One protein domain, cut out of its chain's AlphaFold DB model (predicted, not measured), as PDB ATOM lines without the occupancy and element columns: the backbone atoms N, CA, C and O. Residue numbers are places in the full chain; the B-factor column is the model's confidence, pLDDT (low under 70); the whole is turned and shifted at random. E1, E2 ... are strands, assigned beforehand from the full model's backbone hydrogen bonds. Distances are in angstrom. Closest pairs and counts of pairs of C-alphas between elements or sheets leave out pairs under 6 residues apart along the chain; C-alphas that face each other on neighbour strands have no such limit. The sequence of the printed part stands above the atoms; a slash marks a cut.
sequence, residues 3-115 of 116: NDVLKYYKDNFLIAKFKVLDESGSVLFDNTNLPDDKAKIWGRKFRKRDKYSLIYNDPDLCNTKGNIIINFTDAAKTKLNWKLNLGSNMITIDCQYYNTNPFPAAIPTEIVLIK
ATOM      1  N   ASN A   3      48.500  31.561  34.948       66.81
ATOM      2  CA  ASN A   3      48.654  30.751  36.155       66.81
ATOM      3  C   ASN A   3      50.087  30.919  36.674       66.81
ATOM      4  O   ASN A   3      51.029  30.383  36.085       66.81
ATOM      5  N   ASP A   4      50.231  31.642  37.783       60.91
ATOM      6  CA  ASP A   4      51.530  31.997  38.361       60.91
ATOM      7  C   ASP A   4      52.284  30.837  39.018       60.91
ATOM      8  O   ASP A   4      53.512  30.890  39.114       60.91
ATOM      9  N   VAL A   5      51.582  29.778  39.431       75.81
ATOM     10  CA  VAL A   5      52.179  28.602  40.084       75.81
ATOM     11  C   VAL A   5      52.750  27.645  39.043       75.81
ATOM     12  O   VAL A   5      53.889  27.201  39.139       75.81
ATOM     13  N   LEU A   6      51.965  27.357  38.006       68.69
ATOM     14  CA  LEU A   6      52.315  26.399  36.955       68.69
ATOM     15  C   LEU A   6      52.944  27.071  35.722       68.69
ATOM     16  O   LEU A   6      53.230  26.402  34.729       68.69
ATOM     17  N   LYS A   7      53.151  28.393  35.786       60.75
ATOM     18  CA  LYS A   7      53.816  29.231  34.780       60.75
ATOM     19  C   LYS A   7      53.261  29.046  33.357       60.75
ATOM     20  O   LYS A   7      54.013  28.963  32.382       60.75
ATOM     21  N   TYR A   8      51.934  29.008  33.206       57.66
ATOM     22  CA  TYR A   8      51.272  28.944  31.894       57.66
ATOM     23  C   TYR A   8      50.078  29.897  31.791       57.66
ATOM     24  O   TYR A   8      49.346  30.101  32.750       57.66
ATOM     25  N   TYR A   9      49.830  30.450  30.604       57.44
ATOM     26  CA  TYR A   9      48.582  31.171  30.324       57.44
ATOM     27  C   TYR A   9      47.439  30.172  30.115       57.44
ATOM     28  O   TYR A   9      47.632  29.236  29.334       57.44
ATOM     29  N   LYS A  10      46.270  30.375  30.755       53.84
ATOM     30  CA  LYS A  10      45.015  29.647  30.437       53.84
ATOM     31  C   LYS A  10      44.709  29.675  28.933       53.84
ATOM     32  O   LYS A  10      44.113  28.749  28.414       53.84
ATOM     33  N   ASP A  11      45.228  30.665  28.223       55.22
ATOM     34  CA  ASP A  11      45.039  30.860  26.786       55.22
ATOM     35  C   ASP A  11      45.909  29.897  25.928       55.22
ATOM     36  O   ASP A  11      45.962  30.008  24.711       55.22
ATOM     37  N   ASN A  12      46.610  28.932  26.551       60.94
ATOM     38  CA  ASN A  12      47.415  27.898  25.874       60.94
ATOM     39  C   ASN A  12      46.701  26.544  25.708       60.94
ATOM     40  O   ASN A  12      47.356  25.552  25.352       60.94
ATOM     41  N   PHE A  13      45.404  26.478  26.018       71.50
ATOM     42  CA  PHE A  13      44.591  25.298  25.753       71.50
ATOM     43  C   PHE A  13      43.983  25.408  24.361       71.50
ATOM     44  O   PHE A  13      43.250  26.343  24.058       71.50
ATOM     45  N   LEU A  14      44.311  24.441  23.510       79.56
ATOM     46  CA  LEU A  14      43.594  24.234  22.263       79.56
ATOM     47  C   LEU A  14      42.419  23.328  22.574       79.56
ATOM     48  O   LEU A  14      42.614  22.216  23.059       79.56
ATOM     49  N   ILE A  15      41.221  23.821  22.307       84.44
ATOM     50  CA  ILE A  15      39.983  23.082  22.498       84.44
ATOM     51  C   ILE A  15      39.394  22.870  21.116       84.44
ATOM     52  O   ILE A  15      39.198  23.833  20.375       84.44
ATOM     53  N   ALA A  16      39.153  21.613  20.756       83.56
ATOM     54  CA  ALA A  16      38.486  21.284  19.509       83.56
ATOM     55  C   ALA A  16      37.098  20.724  19.814       83.56
ATOM     56  O   ALA A  16      36.925  19.836  20.652       83.56
ATOM     57  N   LYS A  17      36.113  21.273  19.111       89.25
ATOM     58  CA  LYS A  17      34.728  20.815  19.117       89.25
ATOM     59  C   LYS A  17      34.369  20.407  17.696       89.25
ATOM     60  O   LYS A  17      34.915  20.950  16.736       89.25
ATOM     61  N   PHE A  18      33.505  19.420  17.569       88.25
ATOM     62  CA  PHE A  18      33.142  18.798  16.316       88.25
ATOM     63  C   PHE A  18      31.672  18.393  16.319       88.25
ATOM     64  O   PHE A  18      31.037  18.179  17.355       88.25
ATOM     65  N   LYS A  19      31.152  18.276  15.106       89.00
ATOM     66  CA  LYS A  19      29.825  17.767  14.820       89.00
ATOM     67  C   LYS A  19      29.958  16.714  13.735       89.00
ATOM     68  O   LYS A  19      30.648  16.943  12.744       89.00
ATOM     69  N   VAL A  20      29.322  15.573  13.944       85.00
ATOM     70  CA  VAL A  20      29.236  14.475  12.986       85.00
ATOM     71  C   VAL A  20      27.834  14.484  12.413       85.00
ATOM     72  O   VAL A  20      26.847  14.453  13.155       85.00
ATOM     73  N   LEU A  21      27.769  14.547  11.092       88.00
ATOM     74  CA  LEU A  21      26.540  14.446  10.327       88.00
ATOM     75  C   LEU A  21      26.536  13.105   9.598       88.00
ATOM     76  O   LEU A  21      27.600  12.622   9.206       88.00
ATOM     77  N   ASP A  22      25.361  12.518   9.423       83.75
ATOM     78  CA  ASP A  22      25.184  11.434   8.461       83.75
ATOM     79  C   ASP A  22      25.066  11.979   7.024       83.75
ATOM     80  O   ASP A  22      25.085  13.191   6.787       83.75
ATOM     81  N   GLU A  23      24.928  11.079   6.050       86.12
ATOM     82  CA  GLU A  23      24.778  11.433   4.630       86.12
ATOM     83  C   GLU A  23      23.515  12.265   4.340       86.12
ATOM     84  O   GLU A  23      23.479  13.012   3.364       86.12
ATOM     85  N   SER A  24      22.492  12.172   5.196       89.94
ATOM     86  CA  SER A  24      21.250  12.948   5.088       89.94
ATOM     87  C   SER A  24      21.359  14.353   5.694       89.94
ATOM     88  O   SER A  24      20.438  15.160   5.558       89.94
ATOM     89  N   GLY A  25      22.477  14.663   6.359       86.12
ATOM     90  CA  GLY A  25      22.676  15.898   7.114       86.12
ATOM     91  C   GLY A  25      22.095  15.859   8.532       86.12
ATOM     92  O   GLY A  25      22.121  16.879   9.228       86.12
ATOM     93  N   SER A  26      21.599  14.705   8.986       88.19
ATOM     94  CA  SER A  26      21.130  14.515  10.358       88.19
ATOM     95  C   SER A  26      22.311  14.426  11.318       88.19
ATOM     96  O   SER A  26      23.395  13.947  10.988       88.19
ATOM     97  N   VAL A  27      22.114  14.923  12.534       87.44
ATOM     98  CA  VAL A  27      23.177  15.022  13.535       87.44
ATOM     99  C   VAL A  27      23.342  13.690  14.256       87.44
ATOM    100  O   VAL A  27      22.472  13.303  15.029       87.44
ATOM    101  N   LEU A  28      24.477  13.022  14.045       80.69
ATOM    102  CA  LEU A  28      24.839  11.810  14.786       80.69
ATOM    103  C   LEU A  28      25.515  12.145  16.115       80.69
ATOM    104  O   LEU A  28      25.313  11.469  17.119       80.69
ATOM    105  N   PHE A  29      26.331  13.199  16.118       82.00
ATOM    106  CA  PHE A  29      27.046  13.642  17.304       82.00
ATOM    107  C   PHE A  29      27.309  15.148  17.233       82.00
ATOM    108  O   PHE A  29      27.737  15.644  16.196       82.00
ATOM    109  N   ASP A  30      27.087  15.890  18.316       87.06
ATOM    110  CA  ASP A  30      27.360  17.331  18.358       87.06
ATOM    111  C   ASP A  30      27.852  17.747  19.740       87.06
ATOM    112  O   ASP A  30      27.128  17.654  20.730       87.06
ATOM    113  N   ASN A  31      29.094  18.227  19.804       85.94
ATOM    114  CA  ASN A  31      29.639  18.843  21.009       85.94
ATOM    115  C   ASN A  31      30.041  20.310  20.806       85.94
ATOM    116  O   ASN A  31      30.721  20.882  21.659       85.94
ATOM    117  N   THR A  32      29.615  20.934  19.705       87.50
ATOM    118  CA  THR A  32      29.962  22.325  19.370       87.50
ATOM    119  C   THR A  32      29.436  23.323  20.400       87.50
ATOM    120  O   THR A  32      30.111  24.308  20.697       87.50
ATOM    121  N   ASN A  33      28.302  23.003  21.028       88.06
ATOM    122  CA  ASN A  33      27.666  23.814  22.068       88.06
ATOM    123  C   ASN A  33      28.108  23.467  23.499       88.06
ATOM    124  O   ASN A  33      27.638  24.095  24.448       88.06
ATOM    125  N   LEU A  34      28.986  22.473  23.695       86.00
ATOM    126  CA  LEU A  34      29.474  22.158  25.037       86.00
ATOM    127  C   LEU A  34      30.363  23.287  25.569       86.00
ATOM    128  O   LEU A  34      31.117  23.892  24.796       86.00
ATOM    129  N   PRO A  35      30.331  23.560  26.884       86.94
ATOM    130  CA  PRO A  35      31.302  24.450  27.494       86.94
ATOM    131  C   PRO A  35      32.715  23.862  27.363       86.94
ATOM    132  O   PRO A  35      32.909  22.656  27.204       86.94
ATOM    133  N   ASP A  36      33.710  24.741  27.388       82.38
ATOM    134  CA  ASP A  36      35.115  24.418  27.115       82.38
ATOM    135  C   ASP A  36      35.702  23.357  28.061       82.38
ATOM    136  O   ASP A  36      36.545  22.557  27.660       82.38
ATOM    137  N   ASP A  37      35.214  23.300  29.300       81.50
ATOM    138  CA  ASP A  37      35.580  22.305  30.314       81.50
ATOM    139  C   ASP A  37      34.974  20.912  30.068       81.50
ATOM    140  O   ASP A  37      35.427  19.933  30.659       81.50
ATOM    141  N   LYS A  38      33.984  20.810  29.172       84.12
ATOM    142  CA  LYS A  38      33.344  19.555  28.741       84.12
ATOM    143  C   LYS A  38      33.740  19.130  27.329       84.12
ATOM    144  O   LYS A  38      33.193  18.161  26.803       84.12
ATOM    145  N   ALA A  39      34.666  19.840  26.691       86.25
ATOM    146  CA  ALA A  39      35.125  19.475  25.362       86.25
ATOM    147  C   ALA A  39      35.847  18.119  25.366       86.25
ATOM    148  O   ALA A  39      36.665  17.816  26.234       86.25
ATOM    149  N   LYS A  40      35.571  17.311  24.339       88.69
ATOM    150  CA  LYS A  40      36.134  15.958  24.203       88.69
ATOM    151  C   LYS A  40      37.569  15.943  23.683       88.69
ATOM    152  O   LYS A  40      38.275  14.947  23.828       88.69
ATOM    153  N   ILE A  41      38.003  17.036  23.056       88.94
ATOM    154  CA  ILE A  41      39.349  17.183  22.514       88.94
ATOM    155  C   ILE A  41      39.985  18.422  23.117       88.94
ATOM    156  O   ILE A  41      39.504  19.543  22.941       88.94
ATOM    157  N   TRP A  42      41.107  18.214  23.789       88.31
ATOM    158  CA  TRP A  42      41.869  19.285  24.408       88.31
ATOM    159  C   TRP A  42      43.365  19.040  24.235       88.31
ATOM    160  O   TRP A  42      43.846  17.912  24.256       88.31
ATOM    161  N   GLY A  43      44.135  20.104  24.065       80.25
ATOM    162  CA  GLY A  43      45.580  20.037  23.895       80.25
ATOM    163  C   GLY A  43      46.282  21.196  24.574       80.25
ATOM    164  O   GLY A  43      45.672  22.202  24.930       80.25
ATOM    165  N   ARG A  44      47.593  21.052  24.762       70.69
ATOM    166  CA  ARG A  44      48.450  22.086  25.355       70.69
ATOM    167  C   ARG A  44      49.558  22.450  24.384       70.69
ATOM    168  O   ARG A  44      50.273  21.538  23.988       70.69
ATOM    169  N   LYS A  45      49.740  23.758  24.141       65.44
ATOM    170  CA  LYS A  45      50.858  24.435  23.436       65.44
ATOM    171  C   LYS A  45      51.349  23.817  22.107       65.44
ATOM    172  O   LYS A  45      51.335  22.621  21.853       65.44
ATOM    173  N   PHE A  46      51.920  24.676  21.274       59.53
ATOM    174  CA  PHE A  46      52.723  24.261  20.129       59.53
ATOM    175  C   PHE A  46      54.003  23.574  20.612       59.53
ATOM    176  O   PHE A  46      54.770  24.154  21.387       59.53
ATOM    177  N   ARG A  47      54.263  22.348  20.149       63.56
ATOM    178  CA  ARG A  47      55.605  21.761  20.253       63.56
ATOM    179  C   ARG A  47      56.440  22.256  19.067       63.56
ATOM    180  O   ARG A  47      55.891  22.643  18.036       63.56
ATOM    181  N   LYS A  48      57.771  22.286  19.214       58.19
ATOM    182  CA  LYS A  48      58.685  22.716  18.135       58.19
ATOM    183  C   LYS A  48      58.352  21.964  16.828       58.19
ATOM    184  O   LYS A  48      58.169  20.749  16.884       58.19
ATOM    185  N   ARG A  49      58.365  22.681  15.690       64.81
ATOM    186  CA  ARG A  49      58.086  22.206  14.309       64.81
ATOM    187  C   ARG A  49      56.606  22.000  13.942       64.81
ATOM    188  O   ARG A  49      56.263  20.948  13.421       64.81
ATOM    189  N   ASP A  50      55.743  22.982  14.228       66.19
ATOM    190  CA  ASP A  50      54.341  23.015  13.750       66.19
ATOM    191  C   ASP A  50      53.522  21.740  14.044       66.19
ATOM    192  O   ASP A  50      52.571  21.400  13.337       66.19
ATOM    193  N   LYS A  51      53.901  21.040  15.120       74.75
ATOM    194  CA  LYS A  51      53.280  19.803  15.579       74.75
ATOM    195  C   LYS A  51      52.448  20.077  16.817       74.75
ATOM    196  O   LYS A  51      52.961  20.556  17.836       74.75
ATOM    197  N   TYR A  52      51.184  19.688  16.757       81.81
ATOM    198  CA  TYR A  52      50.285  19.704  17.901       81.81
ATOM    199  C   TYR A  52      50.016  18.292  18.375       81.81
ATOM    200  O   TYR A  52      49.969  17.347  17.589       81.81
ATOM    201  N   SER A  53      49.827  18.170  19.682       84.31
ATOM    202  CA  SER A  53      49.334  16.952  20.300       84.31
ATOM    203  C   SER A  53      48.114  17.323  21.123       84.31
ATOM    204  O   SER A  53      48.211  18.110  22.069       84.31
ATOM    205  N   LEU A  54      46.971  16.792  20.714       88.19
ATOM    206  CA  LEU A  54      45.717  16.878  21.437       88.19
ATOM    207  C   LEU A  54      45.433  15.514  22.061       88.19
ATOM    208  O   LEU A  54      45.876  14.469  21.579       88.19
ATOM    209  N   ILE A  55      44.693  15.538  23.151       88.50
ATOM    210  CA  ILE A  55      44.150  14.367  23.811       88.50
ATOM    211  C   ILE A  55      42.679  14.309  23.436       88.50
ATOM    212  O   ILE A  55      41.953  15.295  23.564       88.50
ATOM    213  N   TYR A  56      42.269  13.145  22.959       89.44
ATOM    214  CA  TYR A  56      40.878  12.792  22.756       89.44
ATOM    215  C   TYR A  56      40.418  11.953  23.941       89.44
ATOM    216  O   TYR A  56      41.095  10.991  24.311       89.44
ATOM    217  N   ASN A  57      39.294  12.332  24.538       88.62
ATOM    218  CA  ASN A  57      38.616  11.557  25.562       88.62
ATOM    219  C   ASN A  57      37.107  11.676  25.356       88.62
ATOM    220  O   ASN A  57      36.539  12.756  25.530       88.62
ATOM    221  N   ASP A  58      36.477  10.564  25.004       87.50
ATOM    222  CA  ASP A  58      35.048  10.498  24.745       87.50
ATOM    223  C   ASP A  58      34.364   9.525  25.717       87.50
ATOM    224  O   ASP A  58      34.422   8.309  25.508       87.50
ATOM    225  N   PRO A  59      33.725  10.033  26.789       84.19
ATOM    226  CA  PRO A  59      33.004   9.192  27.737       84.19
ATOM    227  C   PRO A  59      31.756   8.541  27.127       84.19
ATOM    228  O   PRO A  59      31.409   7.434  27.533       84.19
ATOM    229  N   ASP A  60      31.133   9.163  26.121       84.12
ATOM    230  CA  ASP A  60      29.926   8.638  25.467       84.12
ATOM    231  C   ASP A  60      30.265   7.440  24.567       84.12
ATOM    232  O   ASP A  60      29.465   6.516  24.414       84.12
ATOM    233  N   LEU A  61      31.494   7.405  24.039       85.12
ATOM    234  CA  LEU A  61      32.079   6.260  23.339       85.12
ATOM    235  C   LEU A  61      32.917   5.387  24.277       85.12
ATOM    236  O   LEU A  61      34.061   5.049  23.977       85.12
ATOM    237  N   CYS A  62      32.349   5.018  25.424       85.44
ATOM    238  CA  CYS A  62      32.946   4.059  26.358       85.44
ATOM    239  C   CYS A  62      34.345   4.465  26.833       85.44
ATOM    240  O   CYS A  62      35.268   3.652  26.897       85.44
ATOM    241  N   ASN A  63      34.499   5.752  27.156       83.50
ATOM    242  CA  ASN A  63      35.770   6.353  27.558       83.50
ATOM    243  C   ASN A  63      36.894   6.120  26.540       83.50
ATOM    244  O   ASN A  63      38.054   5.927  26.921       83.50
ATOM    245  N   THR A  64      36.560   6.155  25.246       86.25
ATOM    246  CA  THR A  64      37.554   6.065  24.179       86.25
ATOM    247  C   THR A  64      38.550   7.203  24.329       86.25
ATOM    248  O   THR A  64      38.208   8.385  24.267       86.25
ATOM    249  N   LYS A  65      39.814   6.827  24.516       87.56
ATOM    250  CA  LYS A  65      40.945   7.738  24.641       87.56
ATOM    251  C   LYS A  65      41.906   7.576  23.480       87.56
ATOM    252  O   LYS A  65      42.145   6.471  22.984       87.56
ATOM    253  N   GLY A  66      42.501   8.686  23.073       88.50
ATOM    254  CA  GLY A  66      43.504   8.699  22.022       88.50
ATOM    255  C   GLY A  66      44.356   9.954  22.047       88.50
ATOM    256  O   GLY A  66      44.070  10.926  22.750       88.50
ATOM    257  N   ASN A  67      45.421   9.927  21.260       89.50
ATOM    258  CA  ASN A  67      46.240  11.094  20.982       89.50
ATOM    259  C   ASN A  67      46.025  11.519  19.534       89.50
ATOM    260  O   ASN A  67      46.223  10.721  18.618       89.50
ATOM    261  N   ILE A  68      45.659  12.776  19.332       89.75
ATOM    262  CA  ILE A  68      45.568  13.378  18.009       89.75
ATOM    263  C   ILE A  68      46.848  14.163  17.771       89.75
ATOM    264  O   ILE A  68      47.200  15.064  18.533       89.75
ATOM    265  N   ILE A  69      47.531  13.844  16.685       89.31
ATOM    266  CA  ILE A  69      48.676  14.590  16.196       89.31
ATOM    267  C   ILE A  69      48.218  15.404  14.997       89.31
ATOM    268  O   ILE A  69      47.680  14.854  14.039       89.31
ATOM    269  N   ILE A  70      48.476  16.707  15.051       87.81
ATOM    270  CA  ILE A  70      48.247  17.609  13.926       87.81
ATOM    271  C   ILE A  70      49.591  18.130  13.439       87.81
ATOM    272  O   ILE A  70      50.385  18.607  14.251       87.81
ATOM    273  N   ASN A  71      49.824  18.076  12.129       88.06
ATOM    274  CA  ASN A  71      50.979  18.699  11.485       88.06
ATOM    275  C   ASN A  71      50.523  19.511  10.272       88.06
ATOM    276  O   ASN A  71      49.733  19.016   9.467       88.06
ATOM    277  N   PHE A  72      51.056  20.717  10.097       87.19
ATOM    278  CA  PHE A  72      50.924  21.416   8.818       87.19
ATOM    279  C   PHE A  72      51.918  20.842   7.812       87.19
ATOM    280  O   PHE A  72      53.084  20.631   8.145       87.19
ATOM    281  N   THR A  73      51.455  20.555   6.597       87.31
ATOM    282  CA  THR A  73      52.288  19.922   5.561       87.31
ATOM    283  C   THR A  73      52.848  20.915   4.549       87.31
ATOM    284  O   THR A  73      53.701  20.547   3.746       87.31
ATOM    285  N   ASP A  74      52.419  22.174   4.602       85.69
ATOM    286  CA  ASP A  74      52.864  23.253   3.730       85.69
ATOM    287  C   ASP A  74      53.261  24.505   4.526       85.69
ATOM    288  O   ASP A  74      52.716  24.801   5.590       85.69
ATOM    289  N   ALA A  75      54.201  25.287   3.985       83.56
ATOM    290  CA  ALA A  75      54.676  26.518   4.625       83.56
ATOM    291  C   ALA A  75      53.571  27.582   4.772       83.56
ATOM    292  O   ALA A  75      53.619  28.399   5.690       83.56
ATOM    293  N   ALA A  76      52.560  27.544   3.897       87.44
ATOM    294  CA  ALA A  76      51.393  28.420   3.946       87.44
ATOM    295  C   ALA A  76      50.320  27.960   4.957       87.44
ATOM    296  O   ALA A  76      49.340  28.677   5.163       87.44
ATOM    297  N   LYS A  77      50.507  26.804   5.615       84.62
ATOM    298  CA  LYS A  77      49.599  26.237   6.631       84.62
ATOM    299  C   LYS A  77      48.158  26.073   6.128       84.62
ATOM    300  O   LYS A  77      47.202  26.275   6.879       84.62
ATOM    301  N   THR A  78      48.000  25.719   4.854       88.81
ATOM    302  CA  THR A  78      46.701  25.451   4.216       88.81
ATOM    303  C   THR A  78      46.310  23.979   4.281       88.81
ATOM    304  O   THR A  78      45.128  23.660   4.161       88.81
ATOM    305  N   LYS A  79      47.276  23.083   4.507       89.12
ATOM    306  CA  LYS A  79      47.060  21.639   4.609       89.12
ATOM    307  C   LYS A  79      47.414  21.146   6.003       89.12
ATOM    308  O   LYS A  79      48.551  21.264   6.460       89.12
ATOM    309  N   LEU A  80      46.428  20.558   6.663       89.19
ATOM    310  CA  LEU A  80      46.518  20.044   8.018       89.19
ATOM    311  C   LEU A  80      46.403  18.522   7.968       89.19
ATOM    312  O   LEU A  80      45.345  17.978   7.670       89.19
ATOM    313  N   ASN A  81      47.499  17.829   8.265       90.94
ATOM    314  CA  ASN A  81      47.482  16.388   8.466       90.94
ATOM    315  C   ASN A  81      47.022  16.088   9.895       90.94
ATOM    316  O   ASN A  81      47.673  16.496  10.860       90.94
ATOM    317  N   TRP A  82      45.896  15.397   9.998       90.19
ATOM    318  CA  TRP A  82      45.299  14.907  11.225       90.19
ATOM    319  C   TRP A  82      45.553  13.407  11.350       90.19
ATOM    320  O   TRP A  82      45.179  12.635  10.468       90.19
ATOM    321  N   LYS A  83      46.115  12.987  12.485       92.00
ATOM    322  CA  LYS A  83      46.316  11.573  12.810       92.00
ATOM    323  C   LYS A  83      45.902  11.280  14.246       92.00
ATOM    324  O   LYS A  83      46.569  11.705  15.188       92.00
ATOM    325  N   LEU A  84      44.829  10.522  14.412       90.06
ATOM    326  CA  LEU A  84      44.371   9.982  15.681       90.06
ATOM    327  C   LEU A  84      44.998   8.605  15.910       90.06
ATOM    328  O   LEU A  84      44.799   7.668  15.145       90.06
ATOM    329  N   ASN A  85      45.723   8.478  17.013       88.62
ATOM    330  CA  ASN A  85      46.210   7.207  17.522       88.62
ATOM    331  C   ASN A  85      45.365   6.857  18.742       88.62
ATOM    332  O   ASN A  85      45.505   7.477  19.802       88.62
ATOM    333  N   LEU A  86      44.452   5.907  18.576       85.62
ATOM    334  CA  LEU A  86      43.676   5.375  19.687       85.62
ATOM    335  C   LEU A  86      44.600   4.577  20.613       85.62
ATOM    336  O   LEU A  86      45.510   3.882  20.158       85.62
ATOM    337  N   GLY A  87      44.392   4.718  21.921       74.69
ATOM    338  CA  GLY A  87      45.056   3.855  22.891       74.69
ATOM    339  C   GLY A  87      44.532   2.421  22.802       74.69
ATOM    340  O   GLY A  87      43.477   2.170  22.219       74.69
ATOM    341  N   SER A  88      45.242   1.486  23.438       66.12
ATOM    342  CA  SER A  88      44.672   0.184  23.794       66.12
ATOM    343  C   SER A  88      43.588   0.413  24.850       66.12
ATOM    344  O   SER A  88      43.842   0.359  26.052       66.12
ATOM    345  N   ASN A  89      42.395   0.800  24.407       64.88
ATOM    346  CA  ASN A  89      41.245   0.932  25.283       64.88
ATOM    347  C   ASN A  89      40.625  -0.461  25.384       64.88
ATOM    348  O   ASN A  89      40.120  -0.985  24.391       64.88
ATOM    349  N   MET A  90      40.684  -1.078  26.566       65.31
ATOM    350  CA  MET A  90      39.859  -2.252  26.837       65.31
ATOM    351  C   MET A  90      38.406  -1.789  26.868       65.31
ATOM    352  O   MET A  90      38.005  -1.086  27.792       65.31
ATOM    353  N   ILE A  91      37.637  -2.151  25.843       74.88
ATOM    354  CA  ILE A  91      36.188  -1.967  25.847       74.88
ATOM    355  C   ILE A  91      35.623  -3.049  26.764       74.88
ATOM    356  O   ILE A  91      35.768  -4.243  26.501       74.88
ATOM    357  N   THR A  92      35.037  -2.630  27.874       78.19
ATOM    358  CA  THR A  92      34.459  -3.511  28.887       78.19
ATOM    359  C   THR A  92      32.981  -3.796  28.585       78.19
ATOM    360  O   THR A  92      32.348  -3.073  27.818       78.19
ATOM    361  N   ILE A  93      32.424  -4.880  29.141       81.19
ATOM    362  CA  ILE A  93      31.056  -5.365  28.839       81.19
ATOM    363  C   ILE A  93      29.934  -4.379  29.208       81.19
ATOM    364  O   ILE A  93      28.819  -4.497  28.714       81.19
ATOM    365  N   ASP A  94      30.221  -3.418  30.081       83.81
ATOM    366  CA  ASP A  94      29.353  -2.307  30.485       83.81
ATOM    367  C   ASP A  94      29.273  -1.191  29.429       83.81
ATOM    368  O   ASP A  94      28.434  -0.296  29.523       83.81
ATOM    369  N   CYS A  95      30.106  -1.249  28.390       82.81
ATOM    370  CA  CYS A  95      29.997  -0.375  27.236       82.81
ATOM    371  C   CYS A  95      28.742  -0.712  26.418       82.81
ATOM    372  O   CYS A  95      28.609  -1.817  25.895       82.81
ATOM    373  N   GLN A  96      27.878   0.280  26.190       84.50
ATOM    374  CA  GLN A  96      26.692   0.144  25.327       84.50
ATOM    375  C   GLN A  96      27.021  -0.346  23.901       84.50
ATOM    376  O   GLN A  96      26.191  -0.967  23.244       84.50
ATOM    377  N   TYR A  97      28.250  -0.100  23.440       83.19
ATOM    378  CA  TYR A  97      28.741  -0.494  22.121       83.19
ATOM    379  C   TYR A  97      29.609  -1.763  22.135       83.19
ATOM    380  O   TYR A  97      30.181  -2.098  21.101       83.19
ATOM    381  N   TYR A  98      29.707  -2.491  23.258       82.06
ATOM    382  CA  TYR A  98      30.596  -3.658  23.413       82.06
ATOM    383  C   TYR A  98      30.409  -4.720  22.315       82.06
ATOM    384  O   TYR A  98      31.385  -5.241  21.785       82.06
ATOM    385  N   ASN A  99      29.159  -4.992  21.925       84.38
ATOM    386  CA  ASN A  99      28.818  -5.975  20.888       84.38
ATOM    387  C   ASN A  99      28.564  -5.350  19.500       84.38
ATOM    388  O   ASN A  99      28.068  -6.032  18.603       84.38
ATOM    389  N   THR A 100      28.836  -4.055  19.309       82.50
ATOM    390  CA  THR A 100      28.550  -3.370  18.037       82.50
ATOM    391  C   THR A 100      29.709  -3.550  17.061       82.50
ATOM    392  O   THR A 100      30.853  -3.244  17.389       82.50
ATOM    393  N   ASN A 101      29.410  -4.014  15.845       78.38
ATOM    394  CA  ASN A 101      30.390  -4.164  14.772       78.38
ATOM    395  C   ASN A 101      29.856  -3.534  13.467       78.38
ATOM    396  O   ASN A 101      28.855  -4.027  12.946       78.38
ATOM    397  N   PRO A 102      30.496  -2.482  12.921       77.19
ATOM    398  CA  PRO A 102      31.704  -1.827  13.428       77.19
ATOM    399  C   PRO A 102      31.433  -0.982  14.682       77.19
ATOM    400  O   PRO A 102      30.351  -0.423  14.845       77.19
ATOM    401  N   PHE A 103      32.432  -0.860  15.561       79.94
ATOM    402  CA  PHE A 103      32.365   0.070  16.691       79.94
ATOM    403  C   PHE A 103      32.180   1.511  16.173       79.94
ATOM    404  O   PHE A 103      32.847   1.883  15.201       79.94
ATOM    405  N   PRO A 104      31.321   2.344  16.793       79.62
ATOM    406  CA  PRO A 104      31.077   3.699  16.307       79.62
ATOM    407  C   PRO A 104      32.347   4.560  16.309       79.62
ATOM    408  O   PRO A 104      32.999   4.742  17.339       79.62
ATOM    409  N   ALA A 105      32.683   5.136  15.154       78.56
ATOM    410  CA  ALA A 105      33.809   6.051  15.006       78.56
ATOM    411  C   ALA A 105      33.304   7.497  14.887       78.56
ATOM    412  O   ALA A 105      32.751   7.882  13.862       78.56
ATOM    413  N   ALA A 106      33.503   8.311  15.929       81.88
ATOM    414  CA  ALA A 106      33.067   9.715  15.924       81.88
ATOM    415  C   ALA A 106      34.022  10.668  15.189       81.88
ATOM    416  O   ALA A 106      33.611  11.741  14.758       81.88
ATOM    417  N   ILE A 107      35.301  10.318  15.061       86.88
ATOM    418  CA  ILE A 107      36.312  11.154  14.408       86.88
ATOM    419  C   ILE A 107      37.231  10.294  13.531       86.88
ATOM    420  O   ILE A 107      37.480   9.134  13.867       86.88
ATOM    421  N   PRO A 108      37.752  10.838  12.417       86.81
ATOM    422  CA  PRO A 108      38.599  10.085  11.501       86.81
ATOM    423  C   PRO A 108      39.947   9.721  12.136       86.81
ATOM    424  O   PRO A 108      40.566  10.527  12.841       86.81
ATOM    425  N   THR A 109      40.426   8.514  11.825       88.50
ATOM    426  CA  THR A 109      41.744   8.027  12.262       88.50
ATOM    427  C   THR A 109      42.878   8.783  11.573       88.50
ATOM    428  O   THR A 109      43.852   9.164  12.215       88.50
ATOM    429  N   GLU A 110      42.758   9.046  10.273       92.31
ATOM    430  CA  GLU A 110      43.759   9.782   9.499       92.31
ATOM    431  C   GLU A 110      43.079  10.536   8.351       92.31
ATOM    432  O   GLU A 110      42.279   9.956   7.618       92.31
ATOM    433  N   ILE A 111      43.351  11.837   8.223       92.62
ATOM    434  CA  ILE A 111      42.799  12.682   7.156       92.62
ATOM    435  C   ILE A 111      43.698  13.897   6.904       92.62
ATOM    436  O   ILE A 111      44.364  14.398   7.810       92.62
ATOM    437  N   VAL A 112      43.695  14.406   5.672       91.12
ATOM    438  CA  VAL A 112      44.272  15.715   5.345       91.12
ATOM    439  C   VAL A 112      43.139  16.714   5.162       91.12
ATOM    440  O   VAL A 112      42.356  16.608   4.222       91.12
ATOM    441  N   LEU A 113      43.061  17.688   6.063       88.19
ATOM    442  CA  LEU A 113      42.120  18.797   5.976       88.19
ATOM    443  C   LEU A 113      42.754  19.926   5.164       88.19
ATOM    444  O   LEU A 113      43.909  20.295   5.388       88.19
ATOM    445  N   ILE A 114      41.991  20.475   4.224       89.19
ATOM    446  CA  ILE A 114      42.399  21.616   3.407       89.19
ATOM    447  C   ILE A 114      41.592  22.819   3.876       89.19
ATOM    448  O   ILE A 114      40.373  22.733   4.025       89.19
ATOM    449  N   LYS A 115      42.278  23.928   4.135       85.44
ATOM    450  CA  LYS A 115      41.637  25.199   4.460       85.44
ATOM    451  C   LYS A 115      40.760  25.638   3.276       85.44
ATOM    452  O   LYS A 115      41.272  25.727   2.162       85.44
TER     453      LYS A 115
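Overview. This is residues 3 to 115 of the 116 residues of an uncharacterized protein of Chryseobacterium sp. H1D6C (UniProt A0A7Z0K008). With little regular structure, 45 of 113 printed residues in named strands, this is a strongly twisted antiparallel sheet, E1-E4-E5-E6-E7-E8, curled like part of a barrel, with a small hairpin, E2 and E3, extending beyond E1. It is all strand, E1 to E8 along the chain, and only just compact, close to loose: radius of gyration of the C-alphas 15.9 A, spans 43 by 37 by 28 A.

Along the chain. E6, residues 64 to 72, measures 25.5 A; E5, 51 to 58, and E7, 79 to 86, 22.4 A each. E1 is 13 to 16, from C-alpha (44.591, 25.298, 25.753); E2 19 to 21; E3 27 to 30; E4 41 to 44; E8 110 to 114, ending at C-alpha (42.399, 21.616, 3.407).

Arrangement. E4 to E8 form a meander, each strand the antiparallel neighbour of the one before. Within hydrogen-bond range are N 54 and O 68 of E5 and E6, 2.8 A, and N 14 and O 43 of E1 and E4, 3.0 A. E1 runs on into E2 at 13 degrees; in the hairpin E2 and E3, N 20 and O 29 are 2.8 A apart.

Size, cuts and confidence. The printed part has no cut. The link E7 to E8, residues 87 to 109, is long. Residues 3 to 4, 6 to 12, 45 to 50 and 88 to 90 have pLDDT under 70.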